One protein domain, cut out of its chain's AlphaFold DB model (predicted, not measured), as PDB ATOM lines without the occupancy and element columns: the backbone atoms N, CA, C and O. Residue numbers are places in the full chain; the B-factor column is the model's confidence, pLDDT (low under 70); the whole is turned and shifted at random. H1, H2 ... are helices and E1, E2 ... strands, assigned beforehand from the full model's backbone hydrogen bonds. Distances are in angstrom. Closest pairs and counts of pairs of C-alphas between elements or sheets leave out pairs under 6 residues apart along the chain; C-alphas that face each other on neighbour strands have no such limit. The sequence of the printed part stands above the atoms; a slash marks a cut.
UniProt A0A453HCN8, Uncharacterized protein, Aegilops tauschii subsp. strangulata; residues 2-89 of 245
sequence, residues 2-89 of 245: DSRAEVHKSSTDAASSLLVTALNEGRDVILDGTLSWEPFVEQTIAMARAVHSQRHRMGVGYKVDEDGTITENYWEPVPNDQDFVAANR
ATOM      1  N   ASP A   2     163.997 161.186 284.558       51.84
ATOM      2  CA  ASP A   2     164.713 160.033 283.973       51.84
ATOM      3  C   ASP A   2     166.241 160.137 283.978       51.84
ATOM      4  O   ASP A   2     166.916 159.211 284.423       51.84
ATOM      5  N   SER A   3     166.808 161.297 283.635       59.41
ATOM      6  CA  SER A   3     168.269 161.455 283.544       59.41
ATOM      7  C   SER A   3     169.022 161.184 284.853       59.41
ATOM      8  O   SER A   3     170.165 160.738 284.839       59.41
ATOM      9  N   ARG A   4     168.403 161.422 286.019       56.38
ATOM     10  CA  ARG A   4     169.047 161.200 287.327       56.38
ATOM     11  C   ARG A   4     169.017 159.729 287.745       56.38
ATOM     12  O   ARG A   4     169.946 159.281 288.414       56.38
ATOM     13  N   ALA A   5     167.968 159.000 287.365       61.47
ATOM     14  CA  ALA A   5     167.855 157.567 287.616       61.47
ATOM     15  C   ALA A   5     168.818 156.779 286.714       61.47
ATOM     16  O   ALA A   5     169.537 155.908 287.202       61.47
ATOM     17  N   GLU A   6     168.918 157.159 285.438       61.00
ATOM     18  CA  GLU A   6     169.877 156.580 284.490       61.00
ATOM     19  C   GLU A   6     171.330 156.826 284.911       61.00
ATOM     20  O   GLU A   6     172.135 155.895 284.922       61.00
ATOM     21  N   VAL A   7     171.665 158.047 285.346       64.56
ATOM     22  CA  VAL A   7     173.005 158.365 285.872       64.56
ATOM     23  C   VAL A   7     173.313 157.567 287.144       64.56
ATOM     24  O   VAL A   7     174.433 157.086 287.307       64.56
ATOM     25  N   HIS A   8     172.336 157.383 288.038       67.50
ATOM     26  CA  HIS A   8     172.530 156.585 289.251       67.50
ATOM     27  C   HIS A   8     172.786 155.107 288.933       67.50
ATOM     28  O   HIS A   8     173.699 154.509 289.507       67.50
ATOM     29  N   LYS A   9     172.033 154.538 287.984       74.19
ATOM     30  CA  LYS A   9     172.226 153.161 287.522       74.19
ATOM     31  C   LYS A   9     173.584 152.984 286.843       74.19
ATOM     32  O   LYS A   9     174.356 152.138 287.268       74.19
ATOM     33  N   SER A  10     173.928 153.860 285.898       78.56
ATOM     34  CA  SER A  10     175.226 153.847 285.208       78.56
ATOM     35  C   SER A  10     176.409 153.952 286.183       78.56
ATOM     36  O   SER A  10     177.369 153.190 286.089       78.56
ATOM     37  N   SER A  11     176.314 154.826 287.192       81.12
ATOM     38  CA  SER A  11     177.340 154.943 288.235       81.12
ATOM     39  C   SER A  11     177.449 153.685 289.101       81.12
ATOM     40  O   SER A  11     178.556 153.317 289.497       81.12
ATOM     41  N   THR A  12     176.323 153.049 289.424       84.75
ATOM     42  CA  THR A  12     176.288 151.825 290.240       84.75
ATOM     43  C   THR A  12     176.860 150.642 289.466       84.75
ATOM     44  O   THR A  12     177.662 149.877 290.007       84.75
ATOM     45  N   ASP A  13     176.522 150.538 288.181       88.38
ATOM     46  CA  ASP A  13     177.030 149.499 287.293       88.38
ATOM     47  C   ASP A  13     178.540 149.665 287.067       88.38
ATOM     48  O   ASP A  13     179.295 148.697 287.154       88.38
ATOM     49  N   ALA A  14     179.019 150.900 286.879       90.44
ATOM     50  CA  ALA A  14     180.447 151.188 286.752       90.44
ATOM     51  C   ALA A  14     181.238 150.800 288.016       90.44
ATOM     52  O   ALA A  14     182.293 150.169 287.914       90.44
ATOM     53  N   ALA A  15     180.723 151.131 289.206       91.75
ATOM     54  CA  ALA A  15     181.348 150.754 290.474       91.75
ATOM     55  C   ALA A  15     181.369 149.228 290.672       91.75
ATOM     56  O   ALA A  15     182.388 148.667 291.075       91.75
ATOM     57  N   SER A  16     180.270 148.550 290.333       93.69
ATOM     58  CA  SER A  16     180.157 147.091 290.425       93.69
ATOM     59  C   SER A  16     181.105 146.381 289.453       93.69
ATOM     60  O   SER A  16     181.762 145.410 289.826       93.69
ATOM     61  N   SER A  17     181.247 146.910 288.234       94.31
ATOM     62  CA  SER A  17     182.184 146.413 287.221       94.31
ATOM     63  C   SER A  17     183.638 146.553 287.680       94.31
ATOM     64  O   SER A  17     184.426 145.605 287.584       94.31
ATOM     65  N   LEU A  18     183.988 147.706 288.260       96.06
ATOM     66  CA  LEU A  18     185.302 147.940 288.865       96.06
ATOM     67  C   LEU A  18     185.588 146.967 290.013       96.06
ATOM     68  O   LEU A  18     186.689 146.416 290.073       96.06
ATOM     69  N   LEU A  19     184.605 146.733 290.886       97.44
ATOM     70  CA  LEU A  19     184.717 145.816 292.019       97.44
ATOM     71  C   LEU A  19     185.019 144.385 291.560       97.44
ATOM     72  O   LEU A  19     186.030 143.816 291.971       97.44
ATOM     73  N   VAL A  20     184.188 143.813 290.680       97.62
ATOM     74  CA  VAL A  20     184.386 142.429 290.213       97.62
ATOM     75  C   VAL A  20     185.675 142.280 289.408       97.62
ATOM     76  O   VAL A  20     186.365 141.272 289.529       97.62
ATOM     77  N   THR A  21     186.062 143.299 288.639       97.56
ATOM     78  CA  THR A  21     187.334 143.293 287.902       97.56
ATOM     79  C   THR A  21     188.522 143.294 288.863       97.56
ATOM     80  O   THR A  21     189.389 142.432 288.759       97.56
ATOM     81  N   ALA A  22     188.533 144.195 289.853       98.00
ATOM     82  CA  ALA A  22     189.598 144.259 290.854       98.00
ATOM     83  C   ALA A  22     189.740 142.949 291.639       98.00
ATOM     84  O   ALA A  22     190.855 142.462 291.832       98.00
ATOM     85  N   LEU A  23     188.608 142.364 292.038       97.75
ATOM     86  CA  LEU A  23     188.578 141.087 292.739       97.75
ATOM     87  C   LEU A  23     188.973 139.919 291.840       97.75
ATOM     88  O   LEU A  23     189.623 139.009 292.323       97.75
ATOM     89  N   ASN A  24     188.661 139.911 290.545       97.31
ATOM     90  CA  ASN A  24     189.182 138.883 289.638       97.31
ATOM     91  C   ASN A  24     190.693 139.023 289.404       97.31
ATOM     92  O   ASN A  24     191.351 138.020 289.161       97.31
ATOM     93  N   GLU A  25     191.258 140.226 289.505       95.88
ATOM     94  CA  GLU A  25     192.684 140.503 289.254       95.88
ATOM     95  C   GLU A  25     193.600 140.292 290.470       95.88
ATOM     96  O   GLU A  25     194.816 140.392 290.337       95.88
ATOM     97  N   GLY A  26     193.066 140.009 291.662       95.19
ATOM     98  CA  GLY A  26     193.913 139.820 292.852       95.19
ATOM     99  C   GLY A  26     194.255 141.095 293.591       95.19
ATOM    100  O   GLY A  26     195.093 141.055 294.485       95.19
ATOM    101  N   ARG A  27     193.606 142.216 293.260       96.88
ATOM    102  CA  ARG A  27     193.850 143.486 293.943       96.88
ATOM    103  C   ARG A  27     193.193 143.513 295.315       96.88
ATOM    104  O   ARG A  27     192.105 142.963 295.493       96.88
ATOM    105  N   ASP A  28     193.823 144.213 296.248       96.94
ATOM    106  CA  ASP A  28     193.183 144.601 297.501       96.94
ATOM    107  C   ASP A  28     192.103 145.649 297.221       96.94
ATOM    108  O   ASP A  28     192.296 146.571 296.421       96.94
ATOM    109  N   VAL A  29     190.947 145.501 297.868       97.44
ATOM    110  CA  VAL A  29     189.778 146.353 297.635       97.44
ATOM    111  C   VAL A  29     189.248 146.885 298.956       97.44
ATOM    112  O   VAL A  29     189.023 146.131 299.898       97.44
ATOM    113  N   ILE A  30     188.983 148.191 298.989       96.69
ATOM    114  CA  ILE A  30     188.182 148.832 300.031       96.69
ATOM    115  C   ILE A  30     186.831 149.173 299.410       96.69
ATOM    116  O   ILE A  30     186.746 150.023 298.522       96.69
ATOM    117  N   LEU A  31     185.781 148.499 299.873       95.19
ATOM    118  CA  LEU A  31     184.402 148.811 299.514       95.19
ATOM    119  C   LEU A  31     183.819 149.753 300.571       95.19
ATOM    120  O   LEU A  31     183.462 149.315 301.662       95.19
ATOM    121  N   ASP A  32     183.722 151.040 300.241       93.00
ATOM    122  CA  ASP A  32     183.052 152.033 301.084       93.00
ATOM    123  C   ASP A  32     181.566 152.114 300.715       93.00
ATOM    124  O   ASP A  32     181.194 152.479 299.598       93.00
ATOM    125  N   GLY A  33     180.703 151.735 301.651       90.56
ATOM    126  CA  GLY A  33     179.265 151.715 301.450       90.56
ATOM    127  C   GLY A  33     178.510 151.580 302.762       90.56
ATOM    128  O   GLY A  33     179.070 151.275 303.808       90.56
ATOM    129  N   THR A  34     177.194 151.784 302.706       90.81
ATOM    130  CA  THR A  34     176.341 151.672 303.902       90.81
ATOM    131  C   THR A  34     176.158 150.235 304.382       90.81
ATOM    132  O   THR A  34     175.719 150.032 305.509       90.81
ATOM    133  N   LEU A  35     176.424 149.247 303.515       95.06
ATOM    134  CA  LEU A  35     176.201 147.816 303.765       95.06
ATOM    135  C   LEU A  35     174.783 147.508 304.287       95.06
ATOM    136  O   LEU A  35     174.562 146.563 305.038       95.06
ATOM    137  N   SER A  36     173.808 148.328 303.888       94.88
ATOM    138  CA  SER A  36     172.419 148.254 304.358       94.88
ATOM    139  C   SER A  36     171.517 147.381 303.485       94.88
ATOM    140  O   SER A  36     170.336 147.234 303.777       94.88
ATOM    141  N   TRP A  37     172.046 146.822 302.399       95.62
ATOM    142  CA  TRP A  37     171.312 145.934 301.507       95.62
ATOM    143  C   TRP A  37     171.931 144.541 301.571       95.62
ATOM    144  O   TRP A  37     172.944 144.264 300.931       95.62
ATOM    145  N   GLU A  38     171.355 143.702 302.426       95.81
ATOM    146  CA  GLU A  38     171.936 142.431 302.856       95.81
ATOM    147  C   GLU A  38     172.258 141.467 301.702       95.81
ATOM    148  O   GLU A  38     173.419 141.055 301.623       95.81
ATOM    149  N   PRO A  39     171.353 141.189 300.740       96.06
ATOM    150  CA  PRO A  39     171.650 140.235 299.668       96.06
ATOM    151  C   PRO A  39     172.861 140.642 298.820       96.06
ATOM    152  O   PRO A  39     173.670 139.798 298.437       96.06
ATOM    153  N   PHE A  40     173.043 141.945 298.579       96.19
ATOM    154  CA  PHE A  40     174.221 142.456 297.876       96.19
ATOM    155  C   PHE A  40     175.512 142.167 298.647       96.19
ATOM    156  O   PHE A  40     176.495 141.715 298.057       96.19
ATOM    157  N   VAL A  41     175.525 142.412 299.961       97.50
ATOM    158  CA  VAL A  41     176.712 142.194 300.802       97.50
ATOM    159  C   VAL A  41     177.063 140.708 300.855       97.50
ATOM    160  O   VAL A  41     178.223 140.350 300.650       97.50
ATOM    161  N   GLU A  42     176.074 139.838 301.048       98.00
ATOM    162  CA  GLU A  42     176.282 138.389 301.107       98.00
ATOM    163  C   GLU A  42     176.816 137.824 299.795       98.00
ATOM    164  O   GLU A  42     177.826 137.115 299.793       98.00
ATOM    165  N   GLN A  43     176.192 138.187 298.672       98.12
ATOM    166  CA  GLN A  43     176.651 137.755 297.355       98.12
ATOM    167  C   GLN A  43     178.059 138.293 297.062       98.12
ATOM    168  O   GLN A  43     178.883 137.576 296.496       98.12
ATOM    169  N   THR A  44     178.376 139.523 297.485       98.12
ATOM    170  CA  THR A  44     179.720 140.105 297.322       98.12
ATOM    171  C   THR A  44     180.771 139.349 298.128       98.12
ATOM    172  O   THR A  44     181.846 139.061 297.602       98.12
ATOM    173  N   ILE A  45     180.463 138.977 299.374       98.12
ATOM    174  CA  ILE A  45     181.351 138.149 300.200       98.12
ATOM    175  C   ILE A  45     181.545 136.774 299.549       98.12
ATOM    176  O   ILE A  45     182.683 136.328 299.410       98.12
ATOM    177  N   ALA A  46     180.468 136.127 299.097       98.25
ATOM    178  CA  ALA A  46     180.536 134.827 298.433       98.25
ATOM    179  C   ALA A  46     181.404 134.871 297.163       98.25
ATOM    180  O   ALA A  46     182.307 134.046 297.001       98.25
ATOM    181  N   MET A  47     181.203 135.882 296.312       98.19
ATOM    182  CA  MET A  47     182.047 136.131 295.145       98.19
ATOM    183  C   MET A  47     183.512 136.320 295.563       98.19
ATOM    184  O   MET A  47     184.387 135.630 295.046       98.19
ATOM    185  N   ALA A  48     183.797 137.208 296.522       98.00
ATOM    186  CA  ALA A  48     185.159 137.484 296.982       98.00
ATOM    187  C   ALA A  48     185.865 136.235 297.548       98.00
ATOM    188  O   ALA A  48     187.078 136.087 297.404       98.00
ATOM    189  N   ARG A  49     185.128 135.289 298.144       96.81
ATOM    190  CA  ARG A  49     185.684 133.988 298.547       96.81
ATOM    191  C   ARG A  49     186.013 133.095 297.349       96.81
ATOM    192  O   ARG A  49     187.027 132.400 297.378       96.81
ATOM    193  N   ALA A  50     185.200 133.126 296.297       96.44
ATOM    194  CA  ALA A  50     185.312 132.228 295.149       96.44
ATOM    195  C   ALA A  50     186.262 132.716 294.035       96.44
ATOM    196  O   ALA A  50     186.780 131.893 293.282       96.44
ATOM    197  N   VAL A  51     186.551 134.021 293.931       96.25
ATOM    198  CA  VAL A  51     187.364 134.601 292.830       96.25
ATOM    199  C   VAL A  51     188.791 134.062 292.712       96.25
ATOM    200  O   VAL A  51     189.400 134.199 291.656       96.25
ATOM    201  N   HIS A  52     189.333 133.430 293.755       95.12
ATOM    202  CA  HIS A  52     190.646 132.784 293.672       95.12
ATOM    203  C   HIS A  52     190.640 131.535 292.768       95.12
ATOM    204  O   HIS A  52     191.676 131.192 292.211       95.12
ATOM    205  N   SER A  53     189.484 130.878 292.605       93.75
ATOM    206  CA  SER A  53     189.339 129.622 291.857       93.75
ATOM    207  C   SER A  53     188.295 129.679 290.740       93.75
ATOM    208  O   SER A  53     188.138 128.705 290.011       93.75
ATOM    209  N   GLN A  54     187.545 130.776 290.609       95.44
ATOM    210  CA  GLN A  54     186.497 130.921 289.602       95.44
ATOM    211  C   GLN A  54     186.298 132.389 289.241       95.44
ATOM    212  O   GLN A  54     186.035 133.219 290.111       95.44
ATOM    213  N   ARG A  55     186.362 132.718 287.950       97.19
ATOM    214  CA  ARG A  55     186.101 134.081 287.492       97.19
ATOM    215  C   ARG A  55     184.630 134.432 287.680       97.19
ATOM    216  O   ARG A  55     183.758 133.602 287.428       97.19
ATOM    217  N   HIS A  56     184.354 135.667 288.081       97.81
ATOM    218  CA  HIS A  56     182.991 136.190 288.185       97.81
ATOM    219  C   HIS A  56     182.774 137.383 287.251       97.81
ATOM    220  O   HIS A  56     183.720 138.030 286.802       97.81
ATOM    221  N   ARG A  57     181.517 137.687 286.956       96.94
ATOM    222  CA  ARG A  57     181.076 138.888 286.240       96.94
ATOM    223  C   ARG A  57     179.888 139.505 286.968       96.94
ATOM    224  O   ARG A  57     179.303 138.877 287.846       96.94
ATOM    225  N   MET A  58     179.520 140.725 286.590       96.62
ATOM    226  CA  MET A  58     178.270 141.312 287.066       96.62
ATOM    227  C   MET A  58     177.073 140.468 286.620       96.62
ATOM    228  O   MET A  58     176.988 140.080 285.454       96.62
ATOM    229  N   GLY A  59     176.165 140.212 287.554       95.25
ATOM    230  CA  GLY A  59     174.832 139.695 287.276       95.25
ATOM    231  C   GLY A  59     173.865 140.809 286.875       95.25
ATOM    232  O   GLY A  59     174.245 141.960 286.648       95.25
ATOM    233  N   VAL A  60     172.583 140.465 286.796       92.25
ATOM    234  CA  VAL A  60     171.509 141.390 286.395       92.25
ATOM    235  C   VAL A  60     171.173 142.464 287.438       92.25
ATOM    236  O   VAL A  60     170.428 143.395 287.122       92.25
ATOM    237  N   GLY A  61     171.715 142.344 288.651       92.50
ATOM    238  CA  GLY A  61     171.433 143.198 289.797       92.50
ATOM    239  C   GLY A  61     170.055 142.923 290.395       92.50
ATOM    240  O   GLY A  61     169.562 141.797 290.359       92.50
ATOM    241  N   TYR A  62     169.442 143.972 290.944       91.75
ATOM    242  CA  TYR A  62     168.053 143.959 291.399       91.75
ATOM    243  C   TYR A  62     167.128 144.365 290.247       91.75
ATOM    244  O   TYR A  62     167.265 145.460 289.690       91.75
ATOM    245  N   LYS A  63     166.175 143.499 289.904       91.00
ATOM    246  CA  LYS A  63     165.141 143.741 288.893       91.00
ATOM    247  C   LYS A  63     163.777 143.315 289.414       91.00
ATOM    248  O   LYS A  63     163.661 142.315 290.115       91.00
ATOM    249  N   VAL A  64     162.763 144.084 289.036       91.94
ATOM    250  CA  VAL A  64     161.352 143.749 289.234       91.94
ATOM    251  C   VAL A  64     160.742 143.650 287.844       91.94
ATOM    252  O   VAL A  64     160.786 144.630 287.098       91.94
ATOM    253  N   ASP A  65     160.251 142.470 287.495       91.31
ATOM    254  CA  ASP A  65     159.598 142.205 286.218       91.31
ATOM    255  C   ASP A  65     158.147 142.730 286.228       91.31
ATOM    256  O   ASP A  65     157.605 143.108 287.270       91.31
ATOM    257  N   GLU A  66     157.510 142.807 285.055       92.12
ATOM    258  CA  GLU A  66     156.156 143.374 284.901       92.12
ATOM    259  C   GLU A  66     155.083 142.604 285.688       92.12
ATOM    260  O   GLU A  66     154.076 143.179 286.103       92.12
ATOM    261  N   ASP A  67     155.313 141.314 285.922       92.19
ATOM    262  CA  ASP A  67     154.469 140.427 286.724       92.19
ATOM    263  C   ASP A  67     154.712 140.567 288.243       92.19
ATOM    264  O   ASP A  67     154.040 139.914 289.044       92.19
ATOM    265  N   GLY A  68     155.648 141.432 288.648       91.94
ATOM    266  CA  GLY A  68     156.055 141.640 290.035       91.94
ATOM    267  C   GLY A  68     157.109 140.649 290.537       91.94
ATOM    268  O   GLY A  68     157.485 140.727 291.710       91.94
ATOM    269  N   THR A  69     157.605 139.743 289.688       93.25
ATOM    270  CA  THR A  69     158.691 138.825 290.047       93.25
ATOM    271  C   THR A  69     159.967 139.617 290.338       93.25
ATOM    272  O   THR A  69     160.372 140.486 289.567       93.25
ATOM    273  N   ILE A  70     160.607 139.335 291.475       93.25
ATOM    274  CA  ILE A  70     161.856 139.988 291.884       93.25
ATOM    275  C   ILE A  70     163.023 139.054 291.573       93.25
ATOM    276  O   ILE A  70     163.119 137.962 292.134       93.25
ATOM    277  N   THR A  71     163.935 139.515 290.719       92.56
ATOM    278  CA  THR A  71     165.225 138.865 290.477       92.56
ATOM    279  C   THR A  71     166.325 139.672 291.153       92.56
ATOM    280  O   THR A  71     166.477 140.867 290.901       92.56
ATOM    281  N   GLU A  72     167.126 139.013 291.986       94.56
ATOM    282  CA  GLU A  72     168.218 139.649 292.720       94.56
ATOM    283  C   GLU A  72     169.504 138.824 292.615       94.56
ATOM    284  O   GLU A  72     169.758 137.906 293.397       94.56
ATOM    285  N   ASN A  73     170.322 139.153 291.617       96.06
ATOM    286  CA  ASN A  73     171.581 138.464 291.350       96.06
ATOM    287  C   ASN A  73     172.661 139.462 290.924       96.06
ATOM    288  O   ASN A  73     172.644 139.972 289.802       96.06
ATOM    289  N   TYR A  74     173.602 139.748 291.816       96.62
ATOM    290  CA  TYR A  74     174.633 140.765 291.618       96.62
ATOM    291  C   TYR A  74     175.894 140.223 290.954       96.62
ATOM    292  O   TYR A  74     176.556 140.972 290.234       96.62
ATOM    293  N   TRP A  75     176.213 138.941 291.149       97.94
ATOM    294  CA  TRP A  75     177.452 138.335 290.664       97.94
ATOM    295  C   TRP A  75     177.194 136.956 290.080       97.94
ATOM    296  O   TRP A  75     176.598 136.096 290.718       97.94
ATOM    297  N   GLU A  76     177.710 136.724 288.881       97.19
ATOM    298  CA  GLU A  76     177.583 135.448 288.192       97.19
ATOM    299  C   GLU A  76     178.951 134.810 287.986       97.19
ATOM    300  O   GLU A  76     179.888 135.497 287.564       97.19
ATOM    301  N   PRO A  77     179.089 133.500 288.220       96.69
ATOM    302  CA  PRO A  77     180.293 132.792 287.839       96.69
ATOM    303  C   PRO A  77     180.395 132.690 286.315       96.69
ATOM    304  O   PRO A  77     179.398 132.472 285.625       96.69
ATOM    305  N   VAL A  78     181.604 132.830 285.777       96.38
ATOM    306  CA  VAL A  78     181.887 132.581 284.361       96.38
ATOM    307  C   VAL A  78     182.161 131.080 284.198       96.38
ATOM    308  O   VAL A  78     183.172 130.597 284.713       96.38
ATOM    309  N   PRO A  79     181.283 130.312 283.524       90.94
ATOM    310  CA  PRO A  79     181.451 128.868 283.411       90.94
ATOM    311  C   PRO A  79     182.654 128.520 282.534       90.94
ATOM    312  O   PRO A  79     182.869 129.151 281.501       90.94
ATOM    313  N   ASN A  80     183.374 127.454 282.891       86.81
ATOM    314  CA  ASN A  80     184.415 126.830 282.060       86.81
ATOM    315  C   ASN A  80     185.590 127.746 281.646       86.81
ATOM    316  O   ASN A  80     186.227 127.489 280.626       86.81
ATOM    317  N   ASP A  81     185.924 128.772 282.436       90.75
ATOM    318  CA  ASP A  81     187.096 129.633 282.198       90.75
ATOM    319  C   ASP A  81     188.397 128.932 282.654       90.75
ATOM    320  O   ASP A  81     188.970 129.235 283.703       90.75
ATOM    321  N   GLN A  82     188.824 127.909 281.899       89.62
ATOM    322  CA  GLN A  82     189.995 127.084 282.239       89.62
ATOM    323  C   GLN A  82     191.294 127.895 282.274       89.62
ATOM    324  O   GLN A  82     192.149 127.634 283.125       89.62
ATOM    325  N   ASP A  83     191.420 128.893 281.400       91.56
ATOM    326  CA  ASP A  83     192.586 129.773 281.342       91.56
ATOM    327  C   ASP A  83     192.701 130.609 282.620       91.56
ATOM    328  O   ASP A  83     193.784 130.698 283.204       91.56
ATOM    329  N   PHE A  84     191.583 131.151 283.123       92.25
ATOM    330  CA  PHE A  84     191.568 131.863 284.398       92.25
ATOM    331  C   PHE A  84     191.990 130.962 285.561       92.25
ATOM    332  O   PHE A  84     192.823 131.364 286.376       92.25
ATOM    333  N   VAL A  85     191.444 129.744 285.640       89.19
ATOM    334  CA  VAL A  85     191.777 128.795 286.715       89.19
ATOM    335  C   VAL A  85     193.252 128.399 286.653       89.19
ATOM    336  O   VAL A  85     193.924 128.358 287.684       89.19
ATOM    337  N   ALA A  86     193.784 128.147 285.454       89.56
ATOM    338  CA  ALA A  86     195.195 127.836 285.266       89.56
ATOM    339  C   ALA A  86     196.098 129.006 285.694       89.56
ATOM    340  O   ALA A  86     197.071 128.781 286.413       89.56
ATOM    341  N   ALA A  87     195.745 130.241 285.320       89.50
ATOM    342  CA  ALA A  87     196.492 131.448 285.673       89.50
ATOM    343  C   ALA A  87     196.435 131.795 287.174       89.50
ATOM    344  O   ALA A  87     197.338 132.457 287.681       89.50
ATOM    345  N   ASN A  88     195.402 131.345 287.894       90.81
ATOM    346  CA  ASN A  88     195.185 131.652 289.314       90.81
ATOM    347  C   ASN A  88     195.446 130.455 290.248       90.81
ATOM    348  O   ASN A  88     195.080 130.514 291.418       90.81
ATOM    349  N   ARG A  89     196.094 129.380 289.781       85.94
ATOM    350  CA  ARG A  89     196.266 128.136 290.561       85.94
ATOM    351  C   ARG A  89     196.908 128.341 291.941       85.94
ATOM    352  O   ARG A  89     196.517 127.675 292.894       85.94
TER     353      ARG A  89
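Overview. This is residues 2 to 89 of the 245 residues of an uncharacterized protein of Aegilops tauschii subsp. strangulata (UniProt A0A453HCN8). A two-stranded hairpin, E1 and E2, has the long helix H1 packed beside E1 and the helix H2 packed beside E2, so that the two helices and the hairpin make a triangle in cross-section. Residues 2 to 11 of H1 stick out, the stretch of residues 25 to 37 folds back from the end of H1 to the start of H2, and the small helix H3 lies far out, past the end of E2. The printed part has 88 residues with three named helices and two named strands, in the order H1, H2, E1, E2, H3 along the chain, with E1 and E2 an antiparallel sheet; helices hold 42 and strands 17 of the 88 residues, and the class is mixed, helices and strands. It is only just compact, close to loose, with a radius of gyration of the C-alphas of 14.4 A and spans of 44 by 29 by 23 A.

Along the chain. H1 is residues 2 to 24, 32.8 A long, from C-alpha 2 at (164.713, 160.033, 283.973). H2 is residues 38 to 50, 18.5 A, from C-alpha 38 at (171.936, 142.431, 302.856). E1 is residues 56 to 64, 22.9 A, and E2 residues 70 to 77, 20.2 A; E2 bends by 62 degrees at residue 74. H3 is residues 82 to 87, 8.5 A, ending at C-alpha 87 (196.492, 131.448, 285.673).

Arrangement. E1 and E2 form a hairpin, with N 59 and O 74 2.8 A apart and N 73 and O 61 3.0 A apart, within hydrogen-bond range. The closest C-alphas of H1 and E1 are those of Val 20 and Arg 57, 6.3 A apart. Those of H2 and E2 are Phe 40 and Tyr 74, 6.5 A. H1 and H2 are close but not clearly touching, Leu 23 and Ala 48 having the closest C-alphas at 6.5 A, and run the same way at a shallow tilt of 28 degrees. H3 is apart from H1, H2 and E1. In H1, H2 and H3 every O i to N i+4 pair is within hydrogen-bond range.

Size, cuts and confidence. The two C-alphas farthest apart, those of Asp 2 and Arg 89, are 45.3 A apart. The printed part has no cut. The link H1 to H2 is long, with 13 residues; the other three links are tight. Mean pLDDT of the printed part is 91.1, and residues 2 to 8 are under 70.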